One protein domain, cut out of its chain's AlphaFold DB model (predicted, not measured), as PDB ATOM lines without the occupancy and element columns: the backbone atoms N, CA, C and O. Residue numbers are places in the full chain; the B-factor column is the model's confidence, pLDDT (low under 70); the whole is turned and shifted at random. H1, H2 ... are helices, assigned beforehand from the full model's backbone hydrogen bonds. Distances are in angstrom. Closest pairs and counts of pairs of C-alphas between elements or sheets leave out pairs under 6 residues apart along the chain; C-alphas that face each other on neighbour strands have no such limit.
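AT A GLANCE: This is residues 49 to 187 of the 192 residues of the protein "DUF1691 domain-containing protein" of Pycnoporus cinnabarinus (UniProt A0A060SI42). Three long helices make a loose, elongated body, with H3 in the middle between H1 and H4; H4 folds back along H3 as a hairpin, and H1 crosses H3. The short helices H2 and H5 gather at one end, and the kinked last part of H3 reaches beyond H1 at the other. The printed part has 139 residues with five named helices, H1 to H5 in order, and no named strand, an all-helix class. It is loose, with a radius of gyration of the C-alphas of 18.7 A, and spans 58 by 30 by 27 A.

HOW THE PARTS SIT: H1, residues 51 to 75, touches H3, residues 102 to 136, opposite ways at a steep tilt of 50 degrees; the closest C-alphas, of Thr 55 and His 119, are 5.4 A apart, and H3 touches with residues 108 to 123 alone. H1 touches H5, residues 174 to 185, with residues 69 to 74 alone, closest at the C-alphas of Pro 74 and Ala 183, 5.0 A. H2, residues 91 to 100, touches H5, about perpendicular at 73 degrees, closest at C-alphas 93 and 180, 6.5 A. H2 and H3 only just touch, only at the corner, with 3 pairs of C-alphas within 8 A, the closest Leu 98 and Ser 105, 5.4 A. H3 and H4, residues 143 to 167, touch as a helical hairpin, opposite ways at a shallow tilt of 31 degrees, with C-alphas 117 and 150 closest at 5.2 A; H3 takes part with residues 106 to 121 alone. H4 touches H2 with residues 162 to 166 alone, closest at C-alphas 166 and 98, 5.8 A. H1 and H4 are apart. Every O i to N i+4 pair is within hydrogen-bond range in H2 and H5, against 18 of 21 in H1, 28 of 31 in H3 and 18 of 21 in H4.

IN THESE COORDINATES: H1 begins at C-alpha 51 (30.286, -4.246, 42.248), is 34.6 A long and has a kink of 34 degrees near residue 69. H2 is 14.2 A long. H3 is 44.4 A long, with a kink of 56 degrees near residue 130. H4 is 34.9 A long, with a kink of 27 degrees near residue 156. H5, 16.4 A long, ends at C-alpha 185 (55.640, 11.115, 53.861).

THE WHOLE: The two C-alphas farthest apart, of Pro 80 and Gly 137, are 59.7 A apart. The printed part has no cut; the link from H1 to H2, residues 76 to 90, is long. Residues 81, 86 and 87 have pLDDT under 70.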
ATOM      1  N   THR A  49      26.785  -3.493  48.412       95.44
ATOM      2  CA  THR A  49      27.622  -4.642  48.044       95.44
ATOM      3  C   THR A  49      27.671  -4.920  46.540       95.44
ATOM      4  O   THR A  49      28.381  -5.821  46.103       95.44
ATOM      5  N   SER A  50      26.913  -4.182  45.719       95.25
ATOM      6  CA  SER A  50      27.026  -4.313  44.265       95.25
ATOM      7  C   SER A  50      28.403  -3.855  43.798       95.25
ATOM      8  O   SER A  50      28.924  -2.857  44.293       95.25
ATOM      9  N   VAL A  51      28.952  -4.539  42.792       94.44
ATOM     10  CA  VAL A  51      30.286  -4.246  42.248       94.44
ATOM     11  C   VAL A  51      30.438  -2.769  41.886       94.44
ATOM     12  O   VAL A  51      31.417  -2.159  42.283       94.44
ATOM     13  N   LEU A  52      29.439  -2.166  41.229       95.19
ATOM     14  CA  LEU A  52      29.454  -0.738  40.906       95.19
ATOM     15  C   LEU A  52      29.556   0.163  42.150       95.19
ATOM     16  O   LEU A  52      30.235   1.183  42.108       95.19
ATOM     17  N   SER A  53      28.856  -0.177  43.238       96.19
ATOM     18  CA  SER A  53      28.887   0.638  44.459       96.19
ATOM     19  C   SER A  53      30.223   0.481  45.177       96.19
ATOM     20  O   SER A  53      30.828   1.488  45.527       96.19
ATOM     21  N   VAL A  54      30.708  -0.756  45.329       97.31
ATOM     22  CA  VAL A  54      32.013  -1.039  45.940       97.31
ATOM     23  C   VAL A  54      33.116  -0.320  45.169       97.31
ATOM     24  O   VAL A  54      33.836   0.477  45.757       97.31
ATOM     25  N   THR A  55      33.198  -0.501  43.848       97.25
ATOM     26  CA  THR A  55      34.224   0.180  43.045       97.25
ATOM     27  C   THR A  55      34.059   1.695  43.047       97.25
ATOM     28  O   THR A  55      35.061   2.390  42.990       97.25
ATOM     29  N   GLY A  56      32.836   2.224  43.161       96.81
ATOM     30  CA  GLY A  56      32.592   3.666  43.235       96.81
ATOM     31  C   GLY A  56      33.122   4.299  44.523       96.81
ATOM     32  O   GLY A  56      33.840   5.294  44.463       96.81
ATOM     33  N   TYR A  57      32.824   3.704  45.682       96.56
ATOM     34  CA  TYR A  57      33.348   4.199  46.961       96.56
ATOM     35  C   TYR A  57      34.859   4.005  47.067       96.56
ATOM     36  O   TYR A  57      35.561   4.930  47.472       96.56
ATOM     37  N   THR A  58      35.376   2.844  46.649       97.19
ATOM     38  CA  THR A  58      36.823   2.614  46.647       97.19
ATOM     39  C   THR A  58      37.526   3.575  45.687       97.19
ATOM     40  O   THR A  58      38.549   4.141  46.056       97.19
ATOM     41  N   ALA A  59      36.968   3.842  44.498       97.44
ATOM     42  CA  ALA A  59      37.514   4.839  43.574       97.44
ATOM     43  C   ALA A  59      37.550   6.231  44.208       97.44
ATOM     44  O   ALA A  59      38.572   6.896  44.113       97.44
ATOM     45  N   ALA A  60      36.476   6.665  44.874       96.25
ATOM     46  CA  ALA A  60      36.426   7.986  45.499       96.25
ATOM     47  C   ALA A  60      37.553   8.178  46.531       96.25
ATOM     48  O   ALA A  60      38.251   9.190  46.496       96.25
ATOM     49  N   ILE A  61      37.778   7.181  47.395       95.88
ATOM     50  CA  ILE A  61      38.864   7.210  48.387       95.88
ATOM     51  C   ILE A  61      40.231   7.181  47.691       95.88
ATOM     52  O   ILE A  61      41.084   8.021  47.972       95.88
ATOM     53  N   SER A  62      40.440   6.252  46.755       96.69
ATOM     54  CA  SER A  62      41.721   6.110  46.057       96.69
ATOM     55  C   SER A  62      42.078   7.345  45.228       96.69
ATOM     56  O   SER A  62      43.240   7.747  45.203       96.69
ATOM     57  N   VAL A  63      41.100   7.982  44.579       96.31
ATOM     58  CA  VAL A  63      41.308   9.234  43.841       96.31
ATOM     59  C   VAL A  63      41.635  10.378  44.795       96.31
ATOM     60  O   VAL A  63      42.534  11.154  44.491       96.31
ATOM     61  N   ALA A  64      40.974  10.477  45.952       95.19
ATOM     62  CA  ALA A  64      41.301  11.498  46.948       95.19
ATOM     63  C   ALA A  64      42.746  11.354  47.454       95.19
ATOM     64  O   ALA A  64      43.481  12.340  47.501       95.19
ATOM     65  N   LEU A  65      43.186  10.125  47.748       96.19
ATOM     66  CA  LEU A  65      44.572   9.842  48.134       96.19
ATOM     67  C   LEU A  65      45.557  10.158  47.002       96.19
ATOM     68  O   LEU A  65      46.587  10.778  47.247       96.19
ATOM     69  N   HIS A  66      45.237   9.781  45.762       96.12
ATOM     70  CA  HIS A  66      46.060  10.097  44.594       96.12
ATOM     71  C   HIS A  66      46.178  11.613  44.373       96.12
ATOM     72  O   HIS A  66      47.281  12.126  44.189       96.12
ATOM     73  N   TYR A  67      45.063  12.342  44.440       94.56
ATOM     74  CA  TYR A  67      45.043  13.799  44.320       94.56
ATOM     75  C   TYR A  67      45.852  14.453  45.440       94.56
ATOM     76  O   TYR A  67      46.655  15.346  45.180       94.56
ATOM     77  N   PHE A  68      45.717  13.972  46.676       94.81
ATOM     78  CA  PHE A  68      46.521  14.465  47.786       94.81
ATOM     79  C   PHE A  68      48.024  14.278  47.523       94.81
ATOM     80  O   PHE A  68      48.768  15.252  47.580       94.81
ATOM     81  N   THR A  69      48.459  13.075  47.139       95.19
ATOM     82  CA  THR A  69      49.873  12.758  46.863       95.19
ATOM     83  C   THR A  69      50.471  13.557  45.706       95.19
ATOM     84  O   THR A  69      51.651  13.900  45.747       95.19
ATOM     85  N   HIS A  70      49.687  13.825  44.658       92.88
ATOM     86  CA  HIS A  70      50.196  14.416  43.417       92.88
ATOM     87  C   HIS A  70      49.848  15.887  43.223       92.88
ATOM     88  O   HIS A  70      50.350  16.496  42.285       92.88
ATOM     89  N   ARG A  71      48.992  16.473  44.061       90.94
ATOM     90  CA  ARG A  71      48.591  17.881  43.935       90.94
ATOM     91  C   ARG A  71      48.715  18.641  45.239       90.94
ATOM     92  O   ARG A  71      49.279  19.724  45.234       90.94
ATOM     93  N   VAL A  72      48.213  18.089  46.341       92.06
ATOM     94  CA  VAL A  72      48.127  18.825  47.613       92.06
ATOM     95  C   VAL A  72      49.441  18.763  48.389       92.06
ATOM     96  O   VAL A  72      50.040  19.798  48.652       92.06
ATOM     97  N   ALA A  73      49.916  17.561  48.721       92.00
ATOM     98  CA  ALA A  73      51.128  17.352  49.509       92.00
ATOM     99  C   ALA A  73      52.387  18.017  48.913       92.00
ATOM    100  O   ALA A  73      53.092  18.688  49.670       92.00
ATOM    101  N   PRO A  74      52.674  17.908  47.598       91.56
ATOM    102  CA  PRO A  74      53.830  18.579  47.010       91.56
ATOM    103  C   PRO A  74      53.662  20.099  46.900       91.56
ATOM    104  O   PRO A  74      54.664  20.795  46.834       91.56
ATOM    105  N   ALA A  75      52.442  20.644  46.908       89.56
ATOM    106  CA  ALA A  75      52.220  22.091  46.843       89.56
ATOM    107  C   ALA A  75      52.291  22.788  48.214       89.56
ATOM    108  O   ALA A  75      52.196  24.011  48.278       89.56
ATOM    109  N   ASP A  76      52.426  22.032  49.306       86.56
ATOM    110  CA  ASP A  76      52.369  22.565  50.666       86.56
ATOM    111  C   ASP A  76      53.652  23.344  51.037       86.56
ATOM    112  O   ASP A  76      54.731  22.741  51.103       86.56
ATOM    113  N   PRO A  77      53.555  24.664  51.309       85.06
ATOM    114  CA  PRO A  77      54.691  25.520  51.638       85.06
ATOM    115  C   PRO A  77      55.075  25.494  53.129       85.06
ATOM    116  O   PRO A  77      55.909  26.297  53.549       85.06
ATOM    117  N   SER A  78      54.463  24.635  53.955       80.50
ATOM    118  CA  SER A  78      54.755  24.535  55.392       80.50
ATOM    119  C   SER A  78      56.257  24.337  55.673       80.50
ATOM    120  O   SER A  78      56.871  23.519  54.988       80.50
ATOM    121  N   PRO A  79      56.847  24.985  56.698       72.25
ATOM    122  CA  PRO A  79      58.234  24.746  57.094       72.25
ATOM    123  C   PRO A  79      58.516  23.285  57.508       72.25
ATOM    124  O   PRO A  79      57.680  22.686  58.190       72.25
ATOM    125  N   PRO A  80      59.698  22.729  57.180       72.50
ATOM    126  CA  PRO A  80      60.702  23.299  56.276       72.50
ATOM    127  C   PRO A  80      60.151  23.321  54.841       72.50
ATOM    128  O   PRO A  80      59.481  22.375  54.441       72.50
ATOM    129  N   ILE A  81      60.383  24.403  54.081       67.44
ATOM    130  CA  ILE A  81      59.763  24.588  52.755       67.44
ATOM    131  C   ILE A  81      60.291  23.521  51.793       67.44
ATOM    132  O   ILE A  81      61.338  23.677  51.166       67.44
ATOM    133  N   TYR A  82      59.534  22.435  51.675       72.12
ATOM    134  CA  TYR A  82      59.795  21.342  50.748       72.12
ATOM    135  C   TYR A  82      58.809  21.322  49.577       72.12
ATOM    136  O   TYR A  82      58.847  20.390  48.777       72.12
ATOM    137  N   SER A  83      57.961  22.353  49.449       77.06
ATOM    138  CA  SER A  83      57.003  22.487  48.348       77.06
ATOM    139  C   SER A  83      57.714  22.317  47.016       77.06
ATOM    140  O   SER A  83      58.670  23.042  46.753       77.06
ATOM    141  N   VAL A  84      57.260  21.391  46.188       79.19
ATOM    142  CA  VAL A  84      57.793  21.068  44.867       79.19
ATOM    143  C   VAL A  84      57.102  21.962  43.837       79.19
ATOM    144  O   VAL A  84      55.873  22.030  43.779       79.19
ATOM    145  N   GLY A  85      57.882  22.685  43.034       74.69
ATOM    146  CA  GLY A  85      57.344  23.574  42.008       74.69
ATOM    147  C   GLY A  85      56.666  22.801  40.866       74.69
ATOM    148  O   GLY A  85      56.978  21.632  40.637       74.69
ATOM    149  N   PRO A  86      55.792  23.436  40.063       69.31
ATOM    150  CA  PRO A  86      55.137  22.772  38.927       69.31
ATOM    151  C   PRO A  86      56.103  22.201  37.876       69.31
ATOM    152  O   PRO A  86      55.735  21.296  37.129       69.31
ATOM    153  N   SER A  87      57.319  22.748  37.786       68.38
ATOM    154  CA  SER A  87      58.396  22.254  36.919       68.38
ATOM    155  C   SER A  87      59.124  21.036  37.484       68.38
ATOM    156  O   SER A  87      59.770  20.332  36.725       68.38
ATOM    157  N   GLU A  88      59.029  20.801  38.790       76.44
ATOM    158  CA  GLU A  88      59.681  19.697  39.505       76.44
ATOM    159  C   GLU A  88      58.707  18.536  39.771       76.44
ATOM    160  O   GLU A  88      59.119  17.434  40.119       76.44
ATOM    161  N   LEU A  89      57.401  18.772  39.604       84.00
ATOM    162  CA  LEU A  89      56.359  17.751  39.647       84.00
ATOM    163  C   LEU A  89      56.191  17.094  38.264       84.00
ATOM    164  O   LEU A  89      55.180  17.287  37.579       84.00
ATOM    165  N   ASP A  90      57.202  16.344  37.838       87.31
ATOM    166  CA  ASP A  90      57.242  15.634  36.558       87.31
ATOM    167  C   ASP A  90      57.324  14.102  36.746       87.31
ATOM    168  O   ASP A  90      56.907  13.558  37.774       87.31
ATOM    169  N   TYR A  91      57.807  13.374  35.732       90.50
ATOM    170  CA  TYR A  91      57.966  11.924  35.839       90.50
ATOM    171  C   TYR A  91      59.005  11.506  36.878       90.50
ATOM    172  O   TYR A  91      58.876  10.407  37.415       90.50
ATOM    173  N   GLU A  92      59.981  12.345  37.222       93.50
ATOM    174  CA  GLU A  92      60.963  12.009  38.249       93.50
ATOM    175  C   GLU A  92      60.317  11.897  39.636       93.50
ATOM    176  O   GLU A  92      60.688  11.016  40.408       93.50
ATOM    177  N   TYR A  93      59.278  12.689  39.929       94.19
ATOM    178  CA  TYR A  93      58.491  12.545  41.163       94.19
ATOM    179  C   TYR A  93      57.826  11.163  41.261       94.19
ATOM    180  O   TYR A  93      57.802  10.531  42.319       94.19
ATOM    181  N   VAL A  94      57.309  10.660  40.136       95.31
ATOM    182  CA  VAL A  94      56.682   9.332  40.048       95.31
ATOM    183  C   VAL A  94      57.731   8.221  40.119       95.31
ATOM    184  O   VAL A  94      57.552   7.251  40.860       95.31
ATOM    185  N   LYS A  95      58.839   8.365  39.384       96.62
ATOM    186  CA  LYS A  95      59.968   7.425  39.398       96.62
ATOM    187  C   LYS A  95      60.547   7.283  40.798       96.62
ATOM    188  O   LYS A  95      60.782   6.157  41.232       96.62
ATOM    189  N   TYR A  96      60.700   8.396  41.516       96.25
ATOM    190  CA  TYR A  96      61.210   8.406  42.882       96.25
ATOM    191  C   TYR A  96      60.379   7.488  43.779       96.25
ATOM    192  O   TYR A  96      60.915   6.567  44.388       96.25
ATOM    193  N   ALA A  97      59.053   7.640  43.774       96.75
ATOM    194  CA  ALA A  97      58.179   6.778  44.562       96.75
ATOM    195  C   ALA A  97      58.157   5.317  44.092       96.75
ATOM    196  O   ALA A  97      58.000   4.412  44.915       96.75
ATOM    197  N   LEU A  98      58.283   5.058  42.785       97.19
ATOM    198  CA  LEU A  98      58.368   3.695  42.245       97.19
ATOM    199  C   LEU A  98      59.652   2.975  42.664       97.19
ATOM    200  O   LEU A  98      59.639   1.751  42.761       97.19
ATOM    201  N   GLN A  99      60.743   3.701  42.897       96.69
ATOM    202  CA  GLN A  99      62.017   3.120  43.321       96.69
ATOM    203  C   GLN A  99      62.142   3.043  44.845       96.69
ATOM    204  O   GLN A  99      62.562   2.007  45.352       96.69
ATOM    205  N   GLU A 100      61.711   4.077  45.569       96.81
ATOM    206  CA  GLU A 100      61.778   4.133  47.035       96.81
ATOM    207  C   GLU A 100      60.726   3.224  47.699       96.81
ATOM    208  O   GLU A 100      61.023   2.481  48.633       96.81
ATOM    209  N   TRP A 101      59.487   3.222  47.188       97.50
ATOM    210  CA  TRP A 101      58.380   2.412  47.713       97.50
ATOM    211  C   TRP A 101      57.701   1.590  46.610       97.50
ATOM    212  O   TRP A 101      56.513   1.791  46.327       97.50
ATOM    213  N   PRO A 102      58.406   0.623  45.995       96.50
ATOM    214  CA  PRO A 102      57.955  -0.036  44.773       96.50
ATOM    215  C   PRO A 102      56.575  -0.666  44.924       96.50
ATOM    216  O   PRO A 102      55.645  -0.308  44.207       96.50
ATOM    217  N   TRP A 103      56.390  -1.554  45.900       96.56
ATOM    218  CA  TRP A 103      55.130  -2.287  46.038       96.56
ATOM    219  C   TRP A 103      53.934  -1.372  46.346       96.56
ATOM    220  O   TRP A 103      52.842  -1.607  45.832       96.56
ATOM    221  N   ARG A 104      54.134  -0.301  47.127       96.12
ATOM    222  CA  ARG A 104      53.079   0.670  47.470       96.12
ATOM    223  C   ARG A 104      52.691   1.505  46.267       96.12
ATOM    224  O   ARG A 104      51.506   1.642  45.985       96.12
ATOM    225  N   SER A 105      53.679   2.013  45.536       97.06
ATOM    226  CA  SER A 105      53.465   2.810  44.331       97.06
ATOM    227  C   SER A 105      52.786   1.988  43.240       97.06
ATOM    228  O   SER A 105      51.771   2.415  42.690       97.06
ATOM    229  N   TRP A 106      53.267   0.769  42.986       97.50
ATOM    230  CA  TRP A 106      52.632  -0.157  42.050       97.50
ATOM    231  C   TRP A 106      51.185  -0.462  42.443       97.50
ATOM    232  O   TRP A 106      50.287  -0.338  41.607       97.50
ATOM    233  N   LEU A 107      50.934  -0.800  43.712       96.75
ATOM    234  CA  LEU A 107      49.582  -1.065  44.204       96.75
ATOM    235  C   LEU A 107      48.674   0.165  44.078       96.75
ATOM    236  O   LEU A 107      47.528   0.024  43.658       96.75
ATOM    237  N   ALA A 108      49.172   1.362  44.396       97.00
ATOM    238  CA  ALA A 108      48.410   2.602  44.304       97.00
ATOM    239  C   ALA A 108      47.965   2.888  42.866       97.00
ATOM    240  O   ALA A 108      46.773   3.072  42.614       97.00
ATOM    241  N   TYR A 109      48.900   2.879  41.911       97.31
ATOM    242  CA  TYR A 109      48.599   3.205  40.517       97.31
ATOM    243  C   TYR A 109      47.788   2.117  39.814       97.31
ATOM    244  O   TYR A 109      46.771   2.423  39.184       97.31
ATOM    245  N   ILE A 110      48.202   0.851  39.918       97.81
ATOM    246  CA  ILE A 110      47.481  -0.260  39.284       97.81
ATOM    247  C   ILE A 110      46.124  -0.457  39.944       97.81
ATOM    248  O   ILE A 110      45.127  -0.616  39.241       97.81
ATOM    249  N   GLY A 111      46.066  -0.399  41.275       97.50
ATOM    250  CA  GLY A 111      44.828  -0.531  42.032       97.50
ATOM    251  C   GLY A 111      43.827   0.553  41.660       97.50
ATOM    252  O   GLY A 111      42.708   0.228  41.261       97.50
ATOM    253  N   LEU A 112      44.228   1.829  41.703       97.75
ATOM    254  CA  LEU A 112      43.372   2.941  41.284       97.75
ATOM    255  C   LEU A 112      42.868   2.751  39.848       97.75
ATOM    256  O   LEU A 112      41.661   2.821  39.606       97.75
ATOM    257  N   THR A 113      43.773   2.464  38.911       97.81
ATOM    258  CA  THR A 113      43.423   2.303  37.493       97.81
ATOM    259  C   THR A 113      42.446   1.148  37.289       97.81
ATOM    260  O   THR A 113      41.446   1.302  36.589       97.81
ATOM    261  N   ALA A 114      42.681   0.005  37.936       97.31
ATOM    262  CA  ALA A 114      41.801  -1.155  37.855       97.31
ATOM    263  C   ALA A 114      40.413  -0.866  38.433       97.31
ATOM    264  O   ALA A 114      39.407  -1.198  37.804       97.31
ATOM    265  N   ILE A 115      40.338  -0.215  39.598       97.81
ATOM    266  CA  ILE A 115      39.069   0.127  40.249       97.81
ATOM    267  C   ILE A 115      38.260   1.092  39.375       97.81
ATOM    268  O   ILE A 115      37.072   0.853  39.146       97.81
ATOM    269  N   VAL A 116      38.891   2.145  38.846       97.50
ATOM    270  CA  VAL A 116      38.227   3.133  37.979       97.50
ATOM    271  C   VAL A 116      37.790   2.501  36.659       97.50
ATOM    272  O   VAL A 116      36.634   2.667  36.265       97.50
ATOM    273  N   ALA A 117      38.656   1.727  35.999       97.00
ATOM    274  CA  ALA A 117      38.319   1.051  34.747       97.00
ATOM    275  C   ALA A 117      37.150   0.070  34.934       97.00
ATOM    276  O   ALA A 117      36.231   0.020  34.113       97.00
ATOM    277  N   TRP A 118      37.133  -0.671  36.045       96.50
ATOM    278  CA  TRP A 118      36.032  -1.575  36.364       96.50
ATOM    279  C   TRP A 118      34.735  -0.819  36.668       96.50
ATOM    280  O   TRP A 118      33.665  -1.196  36.181       96.50
ATOM    281  N   HIS A 119      34.812   0.261  37.451       97.19
ATOM    282  CA  HIS A 119      33.668   1.125  37.734       97.19
ATOM    283  C   HIS A 119      33.061   1.687  36.443       97.19
ATOM    284  O   HIS A 119      31.848   1.603  36.239       97.19
ATOM    285  N   ALA A 120      33.908   2.179  35.539       96.00
ATOM    286  CA  ALA A 120      33.500   2.694  34.242       96.00
ATOM    287  C   ALA A 120      32.845   1.610  33.370       96.00
ATOM    288  O   ALA A 120      31.807   1.870  32.766       96.00
ATOM    289  N   ALA A 121      33.382   0.387  33.337       94.50
ATOM    290  CA  ALA A 121      32.816  -0.705  32.544       94.50
ATOM    291  C   ALA A 121      31.401  -1.113  33.003       94.50
ATOM    292  O   ALA A 121      30.505  -1.312  32.174       94.50
ATOM    293  N   GLU A 122      31.174  -1.210  34.316       94.62
ATOM    294  CA  GLU A 122      29.846  -1.485  34.885       94.62
ATOM    295  C   GLU A 122      28.896  -0.289  34.695       94.62
ATOM    296  O   GLU A 122      27.733  -0.461  34.316       94.62
ATOM    297  N   GLY A 123      29.392   0.936  34.900       94.62
ATOM    298  CA  GLY A 123      28.636   2.172  34.696       94.62
ATOM    299  C   GLY A 123      28.186   2.345  33.246       94.62
ATOM    300  O   GLY A 123      27.020   2.652  32.990       94.62
ATOM    301  N   MET A 124      29.066   2.054  32.290       94.25
ATOM    302  CA  MET A 124      28.774   2.132  30.861       94.25
ATOM    303  C   MET A 124      27.664   1.161  30.459       94.25
ATOM    304  O   MET A 124      26.780   1.534  29.694       94.25
ATOM    305  N   ALA A 125      27.631  -0.052  31.020       93.25
ATOM    306  CA  ALA A 125      26.542  -0.992  30.751       93.25
ATOM    307  C   ALA A 125      25.172  -0.443  31.192       93.25
ATOM    308  O   ALA A 125      24.155  -0.685  30.540       93.25
ATOM    309  N   ILE A 126      25.129   0.329  32.280       93.31
ATOM    310  CA  ILE A 126      23.906   0.995  32.742       93.31
ATOM    311  C   ILE A 126      23.535   2.145  31.812       93.31
ATOM    312  O   ILE A 126      22.378   2.229  31.397       93.31
ATOM    313  N   VAL A 127      24.492   3.020  31.487       94.88
ATOM    314  CA  VAL A 127      24.271   4.151  30.574       94.88
ATOM    315  C   VAL A 127      23.761   3.641  29.230       94.88
ATOM    316  O   VAL A 127      22.749   4.134  28.736       94.88
ATOM    317  N   TRP A 128      24.383   2.587  28.697       95.62
ATOM    318  CA  TRP A 128      23.979   1.966  27.445       95.62
ATOM    319  C   TRP A 128      22.535   1.483  27.496       95.62
ATOM    320  O   TRP A 128      21.711   1.896  26.686       95.62
ATOM    321  N   ASN A 129      22.200   0.642  28.474       93.44
ATOM    322  CA  ASN A 129      20.866   0.054  28.572       93.44
ATOM    323  C   ASN A 129      19.765   1.077  28.870       93.44
ATOM    324  O   ASN A 129      18.616   0.833  28.512       93.44
ATOM    325  N   THR A 130      20.106   2.197  29.510       93.81
ATOM    326  CA  THR A 130      19.140   3.244  29.866       93.81
ATOM    327  C   THR A 130      18.911   4.217  28.712       93.81
ATOM    328  O   THR A 130      17.770   4.575  28.442       93.81
ATOM    329  N   TRP A 131      19.980   4.644  28.033       95.94
ATOM    330  CA  TRP A 131      19.930   5.799  27.127       95.94
ATOM    331  C   TRP A 131      20.270   5.473  25.676       95.94
ATOM    332  O   TRP A 131      19.726   6.095  24.768       95.94
ATOM    333  N   LEU A 132      21.161   4.509  25.439       95.75
ATOM    334  CA  LEU A 132      21.662   4.219  24.092       95.75
ATOM    335  C   LEU A 132      20.917   3.066  23.429       95.75
ATOM    336  O   LEU A 132      20.749   3.073  22.213       95.75
ATOM    337  N   ARG A 133      20.408   2.111  24.213       95.69
ATOM    338  CA  ARG A 133      19.719   0.919  23.711       95.69
ATOM    339  C   ARG A 133      18.564   1.219  22.748       95.69
ATOM    340  O   ARG A 133      18.492   0.526  21.737       95.69
ATOM    341  N   PRO A 134      17.698   2.225  22.983       95.44
ATOM    342  CA  PRO A 134      16.618   2.538  22.045       95.44
ATOM    343  C   PRO A 134      17.105   2.981  20.660       95.44
ATOM    344  O   PRO A 134      16.388   2.799  19.685       95.44
ATOM    345  N   ARG A 135      18.306   3.571  20.567       95.75
ATOM    346  CA  ARG A 135      18.856   4.119  19.315       95.75
ATOM    347  C   ARG A 135      19.879   3.202  18.650       95.75
ATOM    348  O   ARG A 135      19.946   3.158  17.432       95.75
ATOM    349  N   LEU A 136      20.687   2.504  19.446       95.00
ATOM    350  CA  LEU A 136      21.846   1.730  18.986       95.00
ATOM    351  C   LEU A 136      21.671   0.213  19.160       95.00
ATOM    352  O   LEU A 136      22.558  -0.551  18.792       95.00
ATOM    353  N   GLY A 137      20.554  -0.238  19.736       94.25
ATOM    354  CA  GLY A 137      20.307  -1.651  20.018       94.25
ATOM    355  C   GLY A 137      21.019  -2.174  21.274       94.25
ATOM    356  O   GLY A 137      21.490  -1.426  22.135       94.25
ATOM    357  N   GLY A 138      21.038  -3.500  21.427       90.50
ATOM    358  CA  GLY A 138      21.689  -4.161  22.563       90.50
ATOM    359  C   GLY A 138      23.183  -3.833  22.638       90.50
ATOM    360  O   GLY A 138      23.833  -3.655  21.614       90.50
ATOM    361  N   MET A 139      23.729  -3.744  23.853       89.19
ATOM    362  CA  MET A 139      25.157  -3.461  24.023       89.19
ATOM    363  C   MET A 139      25.993  -4.568  23.370       89.19
ATOM    364  O   MET A 139      25.774  -5.739  23.698       89.19
ATOM    365  N   PRO A 140      26.955  -4.232  22.494       84.69
ATOM    366  CA  PRO A 140      27.837  -5.232  21.924       84.69
ATOM    367  C   PRO A 140      28.737  -5.833  23.011       84.69
ATOM    368  O   PRO A 140      29.242  -5.138  23.898       84.69
ATOM    369  N   GLY A 141      28.953  -7.144  22.922       85.69
ATOM    370  CA  GLY A 141      29.871  -7.876  23.788       85.69
ATOM    371  C   GLY A 141      29.282  -8.359  25.120       85.69
ATOM    372  O   GLY A 141      28.276  -7.883  25.647       85.69
ATOM    373  N   THR A 142      29.950  -9.359  25.691       89.88
ATOM    374  CA  THR A 142      29.565  -9.982  26.962       89.88
ATOM    375  C   THR A 142      30.146  -9.227  28.159       89.88
ATOM    376  O   THR A 142      31.050  -8.403  28.022       89.88
ATOM    377  N   LYS A 143      29.687  -9.553  29.378       87.25
ATOM    378  CA  LYS A 143      30.318  -9.046  30.610       87.25
ATOM    379  C   LYS A 143      31.817  -9.355  30.649       87.25
ATOM    380  O   LYS A 143      32.605  -8.475  30.969       87.25
ATOM    381  N   ARG A 144      32.201 -10.571  30.242       89.50
ATOM    382  CA  ARG A 144      33.604 -10.991  30.142       89.50
ATOM    383  C   ARG A 144      34.382 -10.105  29.173       89.50
ATOM    384  O   ARG A 144      35.445  -9.627  29.538       89.50
ATOM    385  N   SER A 145      33.826  -9.830  27.991       90.62
ATOM    386  CA  SER A 145      34.456  -8.935  27.013       90.62
ATOM    387  C   SER A 145      34.674  -7.530  27.583       90.62
ATOM    388  O   SER A 145      35.765  -6.987  27.441       90.62
ATOM    389  N   ARG A 146      33.698  -6.964  28.307       89.31
ATOM    390  CA  ARG A 146      33.857  -5.648  28.956       89.31
ATOM    391  C   ARG A 146      34.953  -5.641  30.017       89.31
ATOM    392  O   ARG A 146      35.739  -4.704  30.060       89.31
ATOM    393  N   THR A 147      35.030  -6.684  30.843       89.38
ATOM    394  CA  THR A 147      36.123  -6.839  31.811       89.38
ATOM    395  C   THR A 147      37.476  -6.934  31.111       89.38
ATOM    396  O   THR A 147      38.413  -6.248  31.507       89.38
ATOM    397  N   THR A 148      37.579  -7.729  30.043       92.06
ATOM    398  CA  THR A 148      38.803  -7.820  29.238       92.06
ATOM    399  C   THR A 148      39.195  -6.457  28.676       92.06
ATOM    400  O   THR A 148      40.360  -6.091  28.771       92.06
ATOM    401  N   TRP A 149      38.242  -5.674  28.167       91.88
ATOM    402  CA  TRP A 149      38.508  -4.324  27.668       91.88
ATOM    403  C   TRP A 149      38.938  -3.348  28.765       91.88
ATOM    404  O   TRP A 149      39.872  -2.583  28.549       91.88
ATOM    405  N   ALA A 150      38.325  -3.398  29.950       91.88
ATOM    406  CA  ALA A 150      38.745  -2.575  31.085       91.88
ATOM    407  C   ALA A 150      40.208  -2.851  31.476       91.88
ATOM    408  O   ALA A 150      40.972  -1.923  31.733       91.88
ATOM    409  N   LEU A 151      40.619  -4.122  31.465       93.38
ATOM    410  CA  LEU A 151      42.006  -4.508  31.716       93.38
ATOM    411  C   LEU A 151      42.929  -4.088  30.569       93.38
ATOM    412  O   LEU A 151      43.935  -3.425  30.807       93.38
ATOM    413  N   ALA A 152      42.581  -4.445  29.333       93.81
ATOM    414  CA  ALA A 152      43.446  -4.265  28.173       93.81
ATOM    415  C   ALA A 152      43.637  -2.795  27.784       93.81
ATOM    416  O   ALA A 152      44.750  -2.399  27.461       93.81
ATOM    417  N   ALA A 153      42.573  -1.991  27.829       92.94
ATOM    418  CA  ALA A 153      42.616  -0.580  27.447       92.94
ATOM    419  C   ALA A 153      42.836   0.363  28.641       92.94
ATOM    420  O   ALA A 153      43.296   1.483  28.447       92.94
ATOM    421  N   GLY A 154      42.500  -0.065  29.862       92.25
ATOM    422  CA  GLY A 154      42.670   0.749  31.067       92.25
ATOM    423  C   GLY A 154      43.957   0.427  31.820       92.25
ATOM    424  O   GLY A 154      44.814   1.286  31.995       92.25
ATOM    425  N   VAL A 155      44.098  -0.818  32.277       96.25
ATOM    426  CA  VAL A 155      45.147  -1.205  33.236       96.25
ATOM    427  C   VAL A 155      46.491  -1.480  32.567       96.25
ATOM    428  O   VAL A 155      47.514  -0.990  33.043       96.25
ATOM    429  N   LEU A 156      46.512  -2.247  31.473       96.31
ATOM    430  CA  LEU A 156      47.763  -2.658  30.823       96.31
ATOM    431  C   LEU A 156      48.621  -1.483  30.324       96.31
ATOM    432  O   LEU A 156      49.826  -1.527  30.566       96.31
ATOM    433  N   PRO A 157      48.070  -0.423  29.697       95.50
ATOM    434  CA  PRO A 157      48.885   0.706  29.254       95.50
ATOM    435  C   PRO A 157      49.543   1.440  30.425       95.50
ATOM    436  O   PRO A 157      50.719   1.790  30.350       95.50
ATOM    437  N   VAL A 158      48.815   1.610  31.536       95.50
ATOM    438  CA  VAL A 158      49.362   2.215  32.758       95.50
ATOM    439  C   VAL A 158      50.453   1.324  33.347       95.50
ATOM    440  O   VAL A 158      51.539   1.815  33.639       95.50
ATOM    441  N   ALA A 159      50.220   0.014  33.452       97.12
ATOM    442  CA  ALA A 159      51.219  -0.931  33.950       97.12
ATOM    443  C   ALA A 159      52.497  -0.943  33.105       97.12
ATOM    444  O   ALA A 159      53.598  -0.938  33.655       97.12
ATOM    445  N   ALA A 160      52.363  -0.916  31.780       96.88
ATOM    446  CA  ALA A 160      53.499  -0.830  30.872       96.88
ATOM    447  C   ALA A 160      54.273   0.487  31.056       96.88
ATOM    448  O   ALA A 160      55.500   0.464  31.136       96.88
ATOM    449  N   GLY A 161      53.569   1.616  31.196       95.00
ATOM    450  CA  GLY A 161      54.183   2.917  31.477       95.00
ATOM    451  C   GLY A 161      54.948   2.938  32.803       95.00
ATOM    452  O   GLY A 161      56.101   3.361  32.838       95.00
ATOM    453  N   LEU A 162      54.351   2.412  33.878       96.44
ATOM    454  CA  LEU A 162      55.015   2.274  35.181       96.44
ATOM    455  C   LEU A 162      56.250   1.375  35.097       96.44
ATOM    456  O   LEU A 162      57.276   1.709  35.681       96.44
ATOM    457  N   LEU A 163      56.178   0.264  34.354       97.25
ATOM    458  CA  LEU A 163      57.321  -0.631  34.160       97.25
ATOM    459  C   LEU A 163      58.468   0.074  33.440       97.25
ATOM    460  O   LEU A 163      59.623  -0.119  33.814       97.25
ATOM    461  N   SER A 164      58.152   0.874  32.419       96.81
ATOM    462  CA  SER A 164      59.145   1.675  31.704       96.81
ATOM    463  C   SER A 164      59.813   2.669  32.651       96.81
ATOM    464  O   SER A 164      61.028   2.627  32.807       96.81
ATOM    465  N   MET A 165      59.022   3.484  33.357       95.25
ATOM    466  CA  MET A 165      59.534   4.495  34.289       95.25
ATOM    467  C   MET A 165      60.343   3.883  35.435       95.25
ATOM    468  O   MET A 165      61.382   4.416  35.811       95.25
ATOM    469  N   TRP A 166      59.905   2.749  35.983       96.00
ATOM    470  CA  TRP A 166      60.597   2.089  37.090       96.00
ATOM    471  C   TRP A 166      62.012   1.630  36.711       96.00
ATOM    472  O   TRP A 166      62.908   1.670  37.552       96.00
ATOM    473  N   LYS A 167      62.227   1.234  35.450       96.50
ATOM    474  CA  LYS A 167      63.536   0.803  34.933       96.50
ATOM    475  C   LYS A 167      64.479   1.956  34.589       96.50
ATOM    476  O   LYS A 167      65.669   1.717  34.406       96.50
ATOM    477  N   GLU A 168      63.969   3.173  34.451       95.81
ATOM    478  CA  GLU A 168      64.797   4.337  34.151       95.81
ATOM    479  C   GLU A 168      65.530   4.825  35.409       95.81
ATOM    480  O   GLU A 168      64.918   4.904  36.475       95.81
ATOM    481  N   PRO A 169      66.816   5.206  35.320       95.81
ATOM    482  CA  PRO A 169      67.535   5.770  36.461       95.81
ATOM    483  C   PRO A 169      66.915   7.105  36.888       95.81
ATOM    484  O   PRO A 169      66.390   7.845  36.052       95.81
ATOM    485  N   LEU A 170      66.983   7.418  38.183       94.81
ATOM    486  CA  LEU A 170      66.564   8.724  38.693       94.81
ATOM    487  C   LEU A 170      67.526   9.811  38.230       94.81
ATOM    488  O   LEU A 170      68.737   9.696  38.410       94.81
ATOM    489  N   MET A 171      66.968  10.880  37.677       94.44
ATOM    490  CA  MET A 171      67.717  12.031  37.174       94.44
ATOM    491  C   MET A 171      67.407  13.267  38.022       94.44
ATOM    492  O   MET A 171      67.006  14.307  37.506       94.44
ATOM    493  N   ILE A 172      67.571  13.140  39.344       92.00
ATOM    494  CA  ILE A 172      67.245  14.188  40.323       92.00
ATOM    495  C   ILE A 172      68.438  14.533  41.206       92.00
ATOM    496  O   ILE A 172      69.264  13.679  41.528       92.00
ATOM    497  N   PHE A 173      68.504  15.790  41.642       91.31
ATOM    498  CA  PHE A 173      69.451  16.198  42.674       91.31
ATOM    499  C   PHE A 173      69.021  15.662  44.044       91.31
ATOM    500  O   PHE A 173      67.833  15.467  44.308       91.31
ATOM    501  N   ALA A 174      69.982  15.490  44.954       90.12
ATOM    502  CA  ALA A 174      69.707  15.033  46.319       90.12
ATOM    503  C   ALA A 174      68.702  15.944  47.055       90.12
ATOM    504  O   ALA A 174      67.792  15.460  47.718       90.12
ATOM    505  N   SER A 175      68.791  17.262  46.847       88.19
ATOM    506  CA  SER A 175      67.853  18.231  47.424       88.19
ATOM    507  C   SER A 175      66.415  18.067  46.914       88.19
ATOM    508  O   SER A 175      65.468  18.339  47.652       88.19
ATOM    509  N   HIS A 176      66.216  17.607  45.673       90.25
ATOM    510  CA  HIS A 176      64.890  17.249  45.156       90.25
ATOM    511  C   HIS A 176      64.386  15.945  45.763       90.25
ATOM    512  O   HIS A 176      63.216  15.875  46.129       90.25
ATOM    513  N   ALA A 177      65.259  14.951  45.933       92.25
ATOM    514  CA  ALA A 177      64.899  13.686  46.570       92.25
ATOM    515  C   ALA A 177      64.368  13.895  48.000       92.25
ATOM    516  O   ALA A 177      63.318  13.352  48.343       92.25
ATOM    517  N   ASP A 178      65.015  14.749  48.800       91.12
ATOM    518  CA  ASP A 178      64.553  15.079  50.158       91.12
ATOM    519  C   ASP A 178      63.169  15.744  50.156       91.12
ATOM    520  O   ASP A 178      62.304  15.431  50.979       91.12
ATOM    521  N   ARG A 179      62.920  16.628  49.185       91.44
ATOM    522  CA  ARG A 179      61.622  17.298  49.013       91.44
ATOM    523  C   ARG A 179      60.532  16.325  48.587       91.44
ATOM    524  O   ARG A 179      59.425  16.365  49.122       91.44
ATOM    525  N   PHE A 180      60.850  15.420  47.665       93.69
ATOM    526  CA  PHE A 180      59.933  14.372  47.226       93.69
ATOM    527  C   PHE A 180      59.575  13.461  48.395       93.69
ATOM    528  O   PHE A 180      58.395  13.240  48.670       93.69
ATOM    529  N   LYS A 181      60.580  13.011  49.149       92.75
ATOM    530  CA  LYS A 181      60.402  12.220  50.367       92.75
ATOM    531  C   LYS A 181      59.491  12.911  51.373       92.75
ATOM    532  O   LYS A 181      58.565  12.278  51.884       92.75
ATOM    533  N   ALA A 182      59.713  14.199  51.630       91.44
ATOM    534  CA  ALA A 182      58.886  14.983  52.538       91.44
ATOM    535  C   ALA A 182      57.423  15.060  52.068       91.44
ATOM    536  O   ALA A 182      56.514  14.883  52.877       91.44
ATOM    537  N   ALA A 183      57.182  15.262  50.768       92.88
ATOM    538  CA  ALA A 183      55.833  15.291  50.203       92.88
ATOM    539  C   ALA A 183      55.126  13.928  50.310       92.88
ATOM    540  O   ALA A 183      53.991  13.861  50.785       92.88
ATOM    541  N   PHE A 184      55.798  12.832  49.940       93.88
ATOM    542  CA  PHE A 184      55.225  11.484  50.038       93.88
ATOM    543  C   PHE A 184      54.923  11.085  51.485       93.88
ATOM    544  O   PHE A 184      53.856  10.527  51.742       93.88
ATOM    545  N   SER A 185      55.789  11.452  52.434       92.12
ATOM    546  CA  SER A 185      55.640  11.115  53.861       92.12
ATOM    547  C   SER A 185      54.402  11.735  54.523       92.12
ATOM    548  O   SER A 185      53.995  11.300  55.599       92.12
ATOM    549  N   LYS A 186      53.762  12.732  53.893       91.75
ATOM    550  CA  LYS A 186      52.473  13.283  54.351       91.75
ATOM    551  C   LYS A 186      51.302  12.336  54.099       91.75
ATOM    552  O   LYS A 186      50.242  12.503  54.699       91.75
ATOM    553  N   ASN A 187      51.454  11.371  53.193       92.19
ATOM    554  CA  ASN A 187      50.440  10.363  52.928       92.19
ATOM    555  C   ASN A 187      50.787   9.074  53.700       92.19
ATOM    556  O   ASN A 187      51.863   8.516  53.487       92.19
TER     557      ASN A 187